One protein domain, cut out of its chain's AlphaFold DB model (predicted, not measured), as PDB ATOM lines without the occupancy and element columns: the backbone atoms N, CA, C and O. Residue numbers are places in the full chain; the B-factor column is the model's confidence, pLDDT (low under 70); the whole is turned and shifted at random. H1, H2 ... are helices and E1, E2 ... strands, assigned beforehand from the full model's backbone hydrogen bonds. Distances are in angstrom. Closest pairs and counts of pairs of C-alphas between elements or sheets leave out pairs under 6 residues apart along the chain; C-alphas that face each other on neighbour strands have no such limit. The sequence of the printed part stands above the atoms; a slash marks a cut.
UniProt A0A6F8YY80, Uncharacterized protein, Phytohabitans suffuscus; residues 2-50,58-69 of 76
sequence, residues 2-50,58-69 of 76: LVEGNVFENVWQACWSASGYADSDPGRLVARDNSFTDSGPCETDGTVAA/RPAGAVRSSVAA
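Overview. This is residues 2 to 50 and 58 to 69 of the 76 residues of an uncharacterized protein of Phytohabitans suffuscus (UniProt A0A6F8YY80). With little regular structure, the domain is two chain runs side by side, each turning a corner, E1 into E2 and E3 into E4, with loop 10 to 29 reaching out at one end and H1 at the other. The 61 printed residues hold E1 E2 E3 E4 H1, mixed, 22 residues in named elements; E1 with E3 and E2 with E4 form parallel sheets. It is flat, 39 by 29 by 15 A, only just loose, close to compact, radius of gyration of the C-alphas 12.8 A.

Arrangement. E1, residues 2 to 4, and E3, residues 30 to 32, are parallel, 14 degrees; N 3 and O 30 are 2.9 A apart. E2, residues 7 to 9, and E4, residues 35 to 37, are parallel, 7 degrees; N 8 and O 35 are 2.9 A apart. The closest C-alphas of E2 and H1, residues 60 to 69, are Val 7 and Ala 60, 5.9 A. In H1, 4 of 6 O i to N i+4 pairs are within hydrogen-bond range.

Along the chain. E1 begins at C-alpha 2 (41.172, 51.836, 10.719). H1, 14.8 A long, ends at C-alpha 69 (45.915, 40.072, -10.205).

Size, cuts and confidence. Residues 51 to 57 are cut out, C-alphas 50 and 58 being 18.6 A apart. The E2 to E3 link is long. No printed residue is under 70 in pLDDT.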
ATOM      1  N   LEU A   2      41.781  51.231  11.907       97.19
ATOM      2  CA  LEU A   2      41.172  51.836  10.719       97.19
ATOM      3  C   LEU A   2      40.923  50.718   9.699       97.19
ATOM      4  O   LEU A   2      41.868  50.027   9.331       97.19
ATOM      5  N   VAL A   3      39.675  50.538   9.272       97.50
ATOM      6  CA  VAL A   3      39.285  49.605   8.206       97.50
ATOM      7  C   VAL A   3      38.886  50.440   7.001       97.50
ATOM      8  O   VAL A   3      37.811  51.040   6.994       97.50
ATOM      9  N   GLU A   4      39.763  50.519   6.005       98.00
ATOM     10  CA  GLU A   4      39.587  51.417   4.867       98.00
ATOM     11  C   GLU A   4      39.760  50.732   3.513       98.00
ATOM     12  O   GLU A   4      40.737  50.012   3.310       98.00
ATOM     13  N   GLY A   5      38.858  51.023   2.568       97.81
ATOM     14  CA  GLY A   5      39.018  50.616   1.171       97.81
ATOM     15  C   GLY A   5      38.913  49.106   0.944       97.81
ATOM     16  O   GLY A   5      39.360  48.611  -0.085       97.81
ATOM     17  N   ASN A   6      38.365  48.354   1.898       97.75
ATOM     18  CA  ASN A   6      38.288  46.896   1.840       97.75
ATOM     19  C   ASN A   6      37.028  46.417   1.116       97.75
ATOM     20  O   ASN A   6      36.060  47.158   0.937       97.75
ATOM     21  N   VAL A   7      37.043  45.144   0.726       97.75
ATOM     22  CA  VAL A   7      35.906  44.448   0.121       97.75
ATOM     23  C   VAL A   7      35.568  43.241   0.989       97.75
ATOM     24  O   VAL A   7      36.413  42.368   1.182       97.75
ATOM     25  N   PHE A   8      34.339  43.194   1.495       98.00
ATOM     26  CA  PHE A   8      33.787  42.073   2.249       98.00
ATOM     27  C   PHE A   8      32.676  41.427   1.416       98.00
ATOM     28  O   PHE A   8      31.691  42.085   1.085       98.00
ATOM     29  N   GLU A   9      32.847  40.155   1.052       97.19
ATOM     30  CA  GLU A   9      31.869  39.382   0.277       97.19
ATOM     31  C   GLU A   9      31.512  38.112   1.053       97.19
ATOM     32  O   GLU A   9      32.405  37.320   1.359       97.19
ATOM     33  N   ASN A  10      30.224  37.895   1.335       97.62
ATOM     34  CA  ASN A  10      29.723  36.712   2.050       97.62
ATOM     35  C   ASN A  10      30.292  36.552   3.473       97.62
ATOM     36  O   ASN A  10      30.593  35.442   3.918       97.62
ATOM     37  N   VAL A  11      30.465  37.665   4.193       96.81
ATOM     38  CA  VAL A  11      31.008  37.678   5.557       96.81
ATOM     39  C   VAL A  11      29.892  37.970   6.551       96.81
ATOM     40  O   VAL A  11      29.352  39.072   6.572       96.81
ATOM     41  N   TRP A  12      29.572  37.012   7.423       92.31
ATOM     42  CA  TRP A  12      28.487  37.166   8.402       92.31
ATOM     43  C   TRP A  12      28.653  38.401   9.295       92.31
ATOM     44  O   TRP A  12      27.677  39.083   9.584       92.31
ATOM     45  N   GLN A  13      29.885  38.716   9.695       90.69
ATOM     46  CA  GLN A  13      30.185  39.897  10.496       90.69
ATOM     47  C   GLN A  13      31.545  40.463  10.126       90.69
ATOM     48  O   GLN A  13      32.584  39.900  10.465       90.69
ATOM     49  N   ALA A  14      31.528  41.563   9.378       93.31
ATOM     50  CA  ALA A  14      32.743  42.138   8.817       93.31
ATOM     51  C   ALA A  14      33.620  42.822   9.876       93.31
ATOM     52  O   ALA A  14      34.843  42.822   9.753       93.31
ATOM     53  N   CYS A  15      33.003  43.388  10.918       93.75
ATOM     54  CA  CYS A  15      33.711  44.031  12.020       93.75
ATOM     55  C   CYS A  15      32.986  43.812  13.348       93.75
ATOM     56  O   CYS A  15      31.757  43.868  13.399       93.75
ATOM     57  N   TRP A  16      33.768  43.660  14.417       92.06
ATOM     58  CA  TRP A  16      33.295  43.589  15.795       92.06
ATOM     59  C   TRP A  16      34.083  44.600  16.630       92.06
ATOM     60  O   TRP A  16      35.309  44.498  16.719       92.06
ATOM     61  N   SER A  17      33.420  45.619  17.185       93.31
ATOM     62  CA  SER A  17      34.108  46.607  18.030       93.31
ATOM     63  C   SER A  17      33.218  47.181  19.125       93.31
ATOM     64  O   SER A  17      33.545  47.001  20.291       93.31
ATOM     65  N   ALA A  18      32.088  47.792  18.772       91.88
ATOM     66  CA  ALA A  18      31.245  48.539  19.704       91.88
ATOM     67  C   ALA A  18      30.645  47.685  20.829       91.88
ATOM     68  O   ALA A  18      30.495  48.164  21.949       91.88
ATOM     69  N   SER A  19      30.293  46.431  20.539       91.19
ATOM     70  CA  SER A  19      29.644  45.554  21.519       91.19
ATOM     71  C   SER A  19      30.613  44.721  22.367       91.19
ATOM     72  O   SER A  19      30.196  44.195  23.395       91.19
ATOM     73  N   GLY A  20      31.892  44.621  21.975       87.38
ATOM     74  CA  GLY A  20      32.820  43.628  22.534       87.38
ATOM     75  C   GLY A  20      32.462  42.194  22.111       87.38
ATOM     76  O   GLY A  20      31.311  41.898  21.798       87.38
ATOM     77  N   TYR A  21      33.441  41.291  22.025       88.56
ATOM     78  CA  TYR A  21      33.214  39.901  21.593       88.56
ATOM     79  C   TYR A  21      33.283  38.931  22.777       88.56
ATOM     80  O   TYR A  21      34.331  38.819  23.416       88.56
ATOM     81  N   ALA A  22      32.202  38.188  23.032       90.12
ATOM     82  CA  ALA A  22      32.073  37.323  24.210       90.12
ATOM     83  C   ALA A  22      32.380  38.100  25.507       90.12
ATOM     84  O   ALA A  22      31.733  39.107  25.767       90.12
ATOM     85  N   ASP A  23      33.373  37.670  26.287       94.00
ATOM     86  CA  ASP A  23      33.753  38.316  27.552       94.00
ATOM     87  C   ASP A  23      34.747  39.482  27.371       94.00
ATOM     88  O   ASP A  23      35.309  39.974  28.348       94.00
ATOM     89  N   SER A  24      35.028  39.903  26.130       93.25
ATOM     90  CA  SER A  24      35.909  41.049  25.876       93.25
ATOM     91  C   SER A  24      35.153  42.373  25.894       93.25
ATOM     92  O   SER A  24      34.051  42.484  25.360       93.25
ATOM     93  N   ASP A  25      35.798  43.393  26.458       94.94
ATOM     94  CA  ASP A  25      35.317  44.771  26.404       94.94
ATOM     95  C   ASP A  25      35.268  45.305  24.954       94.94
ATOM     96  O   ASP A  25      36.001  44.820  24.079       94.94
ATOM     97  N   PRO A  26      34.460  46.349  24.685       95.69
ATOM     98  CA  PRO A  26      34.447  47.038  23.401       95.69
ATOM     99  C   PRO A  26      35.828  47.503  22.919       95.69
ATOM    100  O   PRO A  26      36.661  48.020  23.669       95.69
ATOM    101  N   GLY A  27      36.053  47.351  21.616       94.38
ATOM    102  CA  GLY A  27      37.235  47.842  20.913       94.38
ATOM    103  C   GLY A  27      36.998  49.189  20.231       94.38
ATOM    104  O   GLY A  27      35.886  49.695  20.175       94.38
ATOM    105  N   ARG A  28      38.053  49.757  19.631       95.50
ATOM    106  CA  ARG A  28      37.954  50.973  18.799       95.50
ATOM    107  C   ARG A  28      38.174  50.660  17.326       95.50
ATOM    108  O   ARG A  28      39.225  50.116  16.964       95.50
ATOM    109  N   LEU A  29      37.250  51.066  16.464       96.81
ATOM    110  CA  LEU A  29      37.299  50.858  15.020       96.81
ATOM    111  C   LEU A  29      36.611  52.002  14.272       96.81
ATOM    112  O   LEU A  29      35.461  52.317  14.549       96.81
ATOM    113  N   VAL A  30      37.297  52.564  13.276       97.81
ATOM    114  CA  VAL A  30      36.708  53.472  12.280       97.81
ATOM    115  C   VAL A  30      36.685  52.764  10.929       97.81
ATOM    116  O   VAL A  30      37.698  52.193  10.520       97.81
ATOM    117  N   ALA A  31      35.542  52.803  10.245       97.44
ATOM    118  CA  ALA A  31      35.367  52.252   8.907       97.44
ATOM    119  C   ALA A  31      35.216  53.383   7.880       97.44
ATOM    120  O   ALA A  31      34.451  54.321   8.103       97.44
ATOM    121  N   ARG A  32      35.934  53.297   6.755       97.38
ATOM    122  CA  ARG A  32      35.882  54.284   5.665       97.38
ATOM    123  C   ARG A  32      35.935  53.596   4.301       97.38
ATOM    124  O   ARG A  32      36.741  52.701   4.099       97.38
ATOM    125  N   ASP A  33      35.091  54.016   3.363       97.19
ATOM    126  CA  ASP A  33      35.175  53.636   1.941       97.19
ATOM    127  C   ASP A  33      35.281  52.119   1.656       97.19
ATOM    128  O   ASP A  33      35.931  51.702   0.700       97.19
ATOM    129  N   ASN A  34      34.650  51.276   2.483       97.44
ATOM    130  CA  ASN A  34      34.602  49.823   2.284       97.44
ATOM    131  C   ASN A  34      33.375  49.414   1.452       97.44
ATOM    132  O   ASN A  34      32.336  50.073   1.498       97.44
ATOM    133  N   SER A  35      33.474  48.287   0.747       97.06
ATOM    134  CA  SER A  35      32.358  47.637   0.053       97.06
ATOM    135  C   SER A  35      31.917  46.387   0.809       97.06
ATOM    136  O   SER A  35      32.759  45.570   1.186       97.06
ATOM    137  N   PHE A  36      30.607  46.211   0.970       96.81
ATOM    138  CA  PHE A  36      30.001  45.040   1.603       96.81
ATOM    139  C   PHE A  36      28.975  44.432   0.647       96.81
ATOM    140  O   PHE A  36      28.006  45.094   0.278       96.81
ATOM    141  N   THR A  37      29.185  43.177   0.264       97.75
ATOM    142  CA  THR A  37      28.261  42.392  -0.565       97.75
ATOM    143  C   THR A  37      27.865  41.155   0.225       97.75
ATOM    144  O   THR A  37      28.741  40.436   0.711       97.75
ATOM    145  N   ASP A  38      26.563  40.926   0.397       97.31
ATOM    146  CA  ASP A  38      26.016  39.783   1.148       97.31
ATOM    147  C   ASP A  38      26.717  39.555   2.500       97.31
ATOM    148  O   ASP A  38      27.040  38.436   2.890       97.31
ATOM    149  N   SER A  39      27.025  40.652   3.196       97.25
ATOM    150  CA  SER A  39      27.791  40.648   4.441       97.25
ATOM    151  C   SER A  39      27.035  41.384   5.541       97.25
ATOM    152  O   SER A  39      26.287  42.323   5.265       97.25
ATOM    153  N   GLY A  40      27.231  40.967   6.791       92.94
ATOM    154  CA  GLY A  40      26.670  41.666   7.942       92.94
ATOM    155  C   GLY A  40      27.327  43.028   8.182       92.94
ATOM    156  O   GLY A  40      28.336  43.366   7.552       92.94
ATOM    157  N   PRO A  41      26.758  43.828   9.099       90.50
ATOM    158  CA  PRO A  41      27.252  45.168   9.370       90.50
ATOM    159  C   PRO A  41      28.688  45.150   9.913       90.50
ATOM    160  O   PRO A  41      29.151  44.183  10.520       90.50
ATOM    161  N   CYS A  42      29.387  46.263   9.710       94.75
ATOM    162  CA  CYS A  42      30.663  46.540  10.357       94.75
ATOM    163  C   CYS A  42      30.398  47.391  11.603       94.75
ATOM    164  O   CYS A  42      30.054  48.565  11.480       94.75
ATOM    165  N   GLU A  43      30.546  46.816  12.799       95.69
ATOM    166  CA  GLU A  43      30.469  47.595  14.037       95.69
ATOM    167  C   GLU A  43      31.693  48.502  14.191       95.69
ATOM    168  O   GLU A  43      32.838  48.044  14.101       95.69
ATOM    169  N   THR A  44      31.446  49.776  14.490       95.94
ATOM    170  CA  THR A  44      32.464  50.816  14.697       95.94
ATOM    171  C   THR A  44      32.267  51.497  16.045       95.94
ATOM    172  O   THR A  44      31.128  51.791  16.404       95.94
ATOM    173  N   ASP A  45      33.358  51.830  16.730       96.12
ATOM    174  CA  ASP A  45      33.338  52.656  17.939       96.12
ATOM    175  C   ASP A  45      34.641  53.457  18.104       96.12
ATOM    176  O   ASP A  45      35.723  53.051  17.666       96.12
ATOM    177  N   GLY A  46      34.537  54.612  18.758       95.50
ATOM    178  CA  GLY A  46      35.657  55.485  19.081       95.50
ATOM    179  C   GLY A  46      36.334  56.134  17.871       95.50
ATOM    180  O   GLY A  46      35.730  56.420  16.838       95.50
ATOM    181  N   THR A  47      37.623  56.428  18.030       95.81
ATOM    182  CA  THR A  47      38.444  57.129  17.038       95.81
ATOM    183  C   THR A  47      39.783  56.429  16.838       95.81
ATOM    184  O   THR A  47      40.207  55.577  17.628       95.81
ATOM    185  N   VAL A  48      40.467  56.799  15.756       95.56
ATOM    186  CA  VAL A  48      41.847  56.394  15.478       95.56
ATOM    187  C   VAL A  48      42.740  57.624  15.421       95.56
ATOM    188  O   VAL A  48      42.312  58.691  14.983       95.56
ATOM    189  N   ALA A  49      43.987  57.473  15.865       96.94
ATOM    190  CA  ALA A  49      45.002  58.498  15.666       96.94
ATOM    191  C   ALA A  49      45.262  58.716  14.166       96.94
ATOM    192  O   ALA A  49      45.015  57.829  13.345       96.94
ATOM    193  N   ALA A  50      45.785  59.890  13.817       95.94
ATOM    194  CA  ALA A  50      46.194  60.178  12.449       95.94
ATOM    195  C   ALA A  50      47.274  59.189  11.976       95.94
ATOM    196  O   ALA A  50      48.151  58.790  12.745       95.94
ATOM    197  N   ARG A  58      43.279  52.468  -2.734       96.75
ATOM    198  CA  ARG A  58      42.495  52.236  -3.952       96.75
ATOM    199  C   ARG A  58      41.003  52.253  -3.601       96.75
ATOM    200  O   ARG A  58      40.644  51.767  -2.532       96.75
ATOM    201  N   PRO A  59      40.127  52.727  -4.504       97.12
ATOM    202  CA  PRO A  59      38.685  52.585  -4.321       97.12
ATOM    203  C   PRO A  59      38.303  51.109  -4.173       97.12
ATOM    204  O   PRO A  59      38.772  50.283  -4.964       97.12
ATOM    205  N   ALA A  60      37.420  50.780  -3.224       97.25
ATOM    206  CA  ALA A  60      37.041  49.393  -2.928       97.25
ATOM    207  C   ALA A  60      36.587  48.608  -4.176       97.25
ATOM    208  O   ALA A  60      36.979  47.456  -4.359       97.25
ATOM    209  N   GLY A  61      35.874  49.250  -5.110       96.31
ATOM    210  CA  GLY A  61      35.441  48.621  -6.367       96.31
ATOM    211  C   GLY A  61      36.579  48.103  -7.266       96.31
ATOM    212  O   GLY A  61      36.368  47.193  -8.063       96.31
ATOM    213  N   ALA A  62      37.802  48.628  -7.125       97.44
ATOM    214  CA  ALA A  62      38.977  48.162  -7.864       97.44
ATOM    215  C   ALA A  62      39.824  47.141  -7.081       97.44
ATOM    216  O   ALA A  62      40.665  46.458  -7.674       97.44
ATOM    217  N   VAL A  63      39.632  47.022  -5.763       97.81
ATOM    218  CA  VAL A  63      40.516  46.237  -4.888       97.81
ATOM    219  C   VAL A  63      40.448  44.751  -5.204       97.81
ATOM    220  O   VAL A  63      41.495  44.140  -5.396       97.81
ATOM    221  N   ARG A  64      39.248  44.181  -5.370       96.19
ATOM    222  CA  ARG A  64      39.079  42.748  -5.670       96.19
ATOM    223  C   ARG A  64      39.885  42.306  -6.896       96.19
ATOM    224  O   ARG A  64      40.652  41.349  -6.824       96.19
ATOM    225  N   SER A  65      39.741  43.029  -8.009       96.75
ATOM    226  CA  SER A  65      40.469  42.726  -9.250       96.75
ATOM    227  C   SER A  65      41.980  42.920  -9.095       96.75
ATOM    228  O   SER A  65      42.758  42.080  -9.543       96.75
ATOM    229  N   SER A  66      42.397  43.981  -8.397       96.94
ATOM    230  CA  SER A  66      43.810  44.290  -8.156       96.94
ATOM    231  C   SER A  66      44.491  43.222  -7.297       96.94
ATOM    232  O   SER A  66      45.599  42.802  -7.613       96.94
ATOM    233  N   VAL A  67      43.823  42.753  -6.239       97.38
ATOM    234  CA  VAL A  67      44.337  41.705  -5.346       97.38
ATOM    235  C   VAL A  67      44.429  40.373  -6.082       97.38
ATOM    236  O   VAL A  67      45.486  39.752  -6.057       97.38
ATOM    237  N   ALA A  68      43.385  39.966  -6.811       96.69
ATOM    238  CA  ALA A  68      43.417  38.729  -7.598       96.69
ATOM    239  C   ALA A  68      44.545  38.728  -8.655       96.69
ATOM    240  O   ALA A  68      45.150  37.694  -8.944       96.69
ATOM    241  N   ALA A  69      44.855  39.900  -9.218       96.50
ATOM    242  CA  ALA A  69      45.915  40.072 -10.205       96.50
ATOM    243  C   ALA A  69      47.314  40.312  -9.605       96.50
ATOM    244  O   ALA A  69      48.301  40.153 -10.320       96.50
TER     245      ALA A  69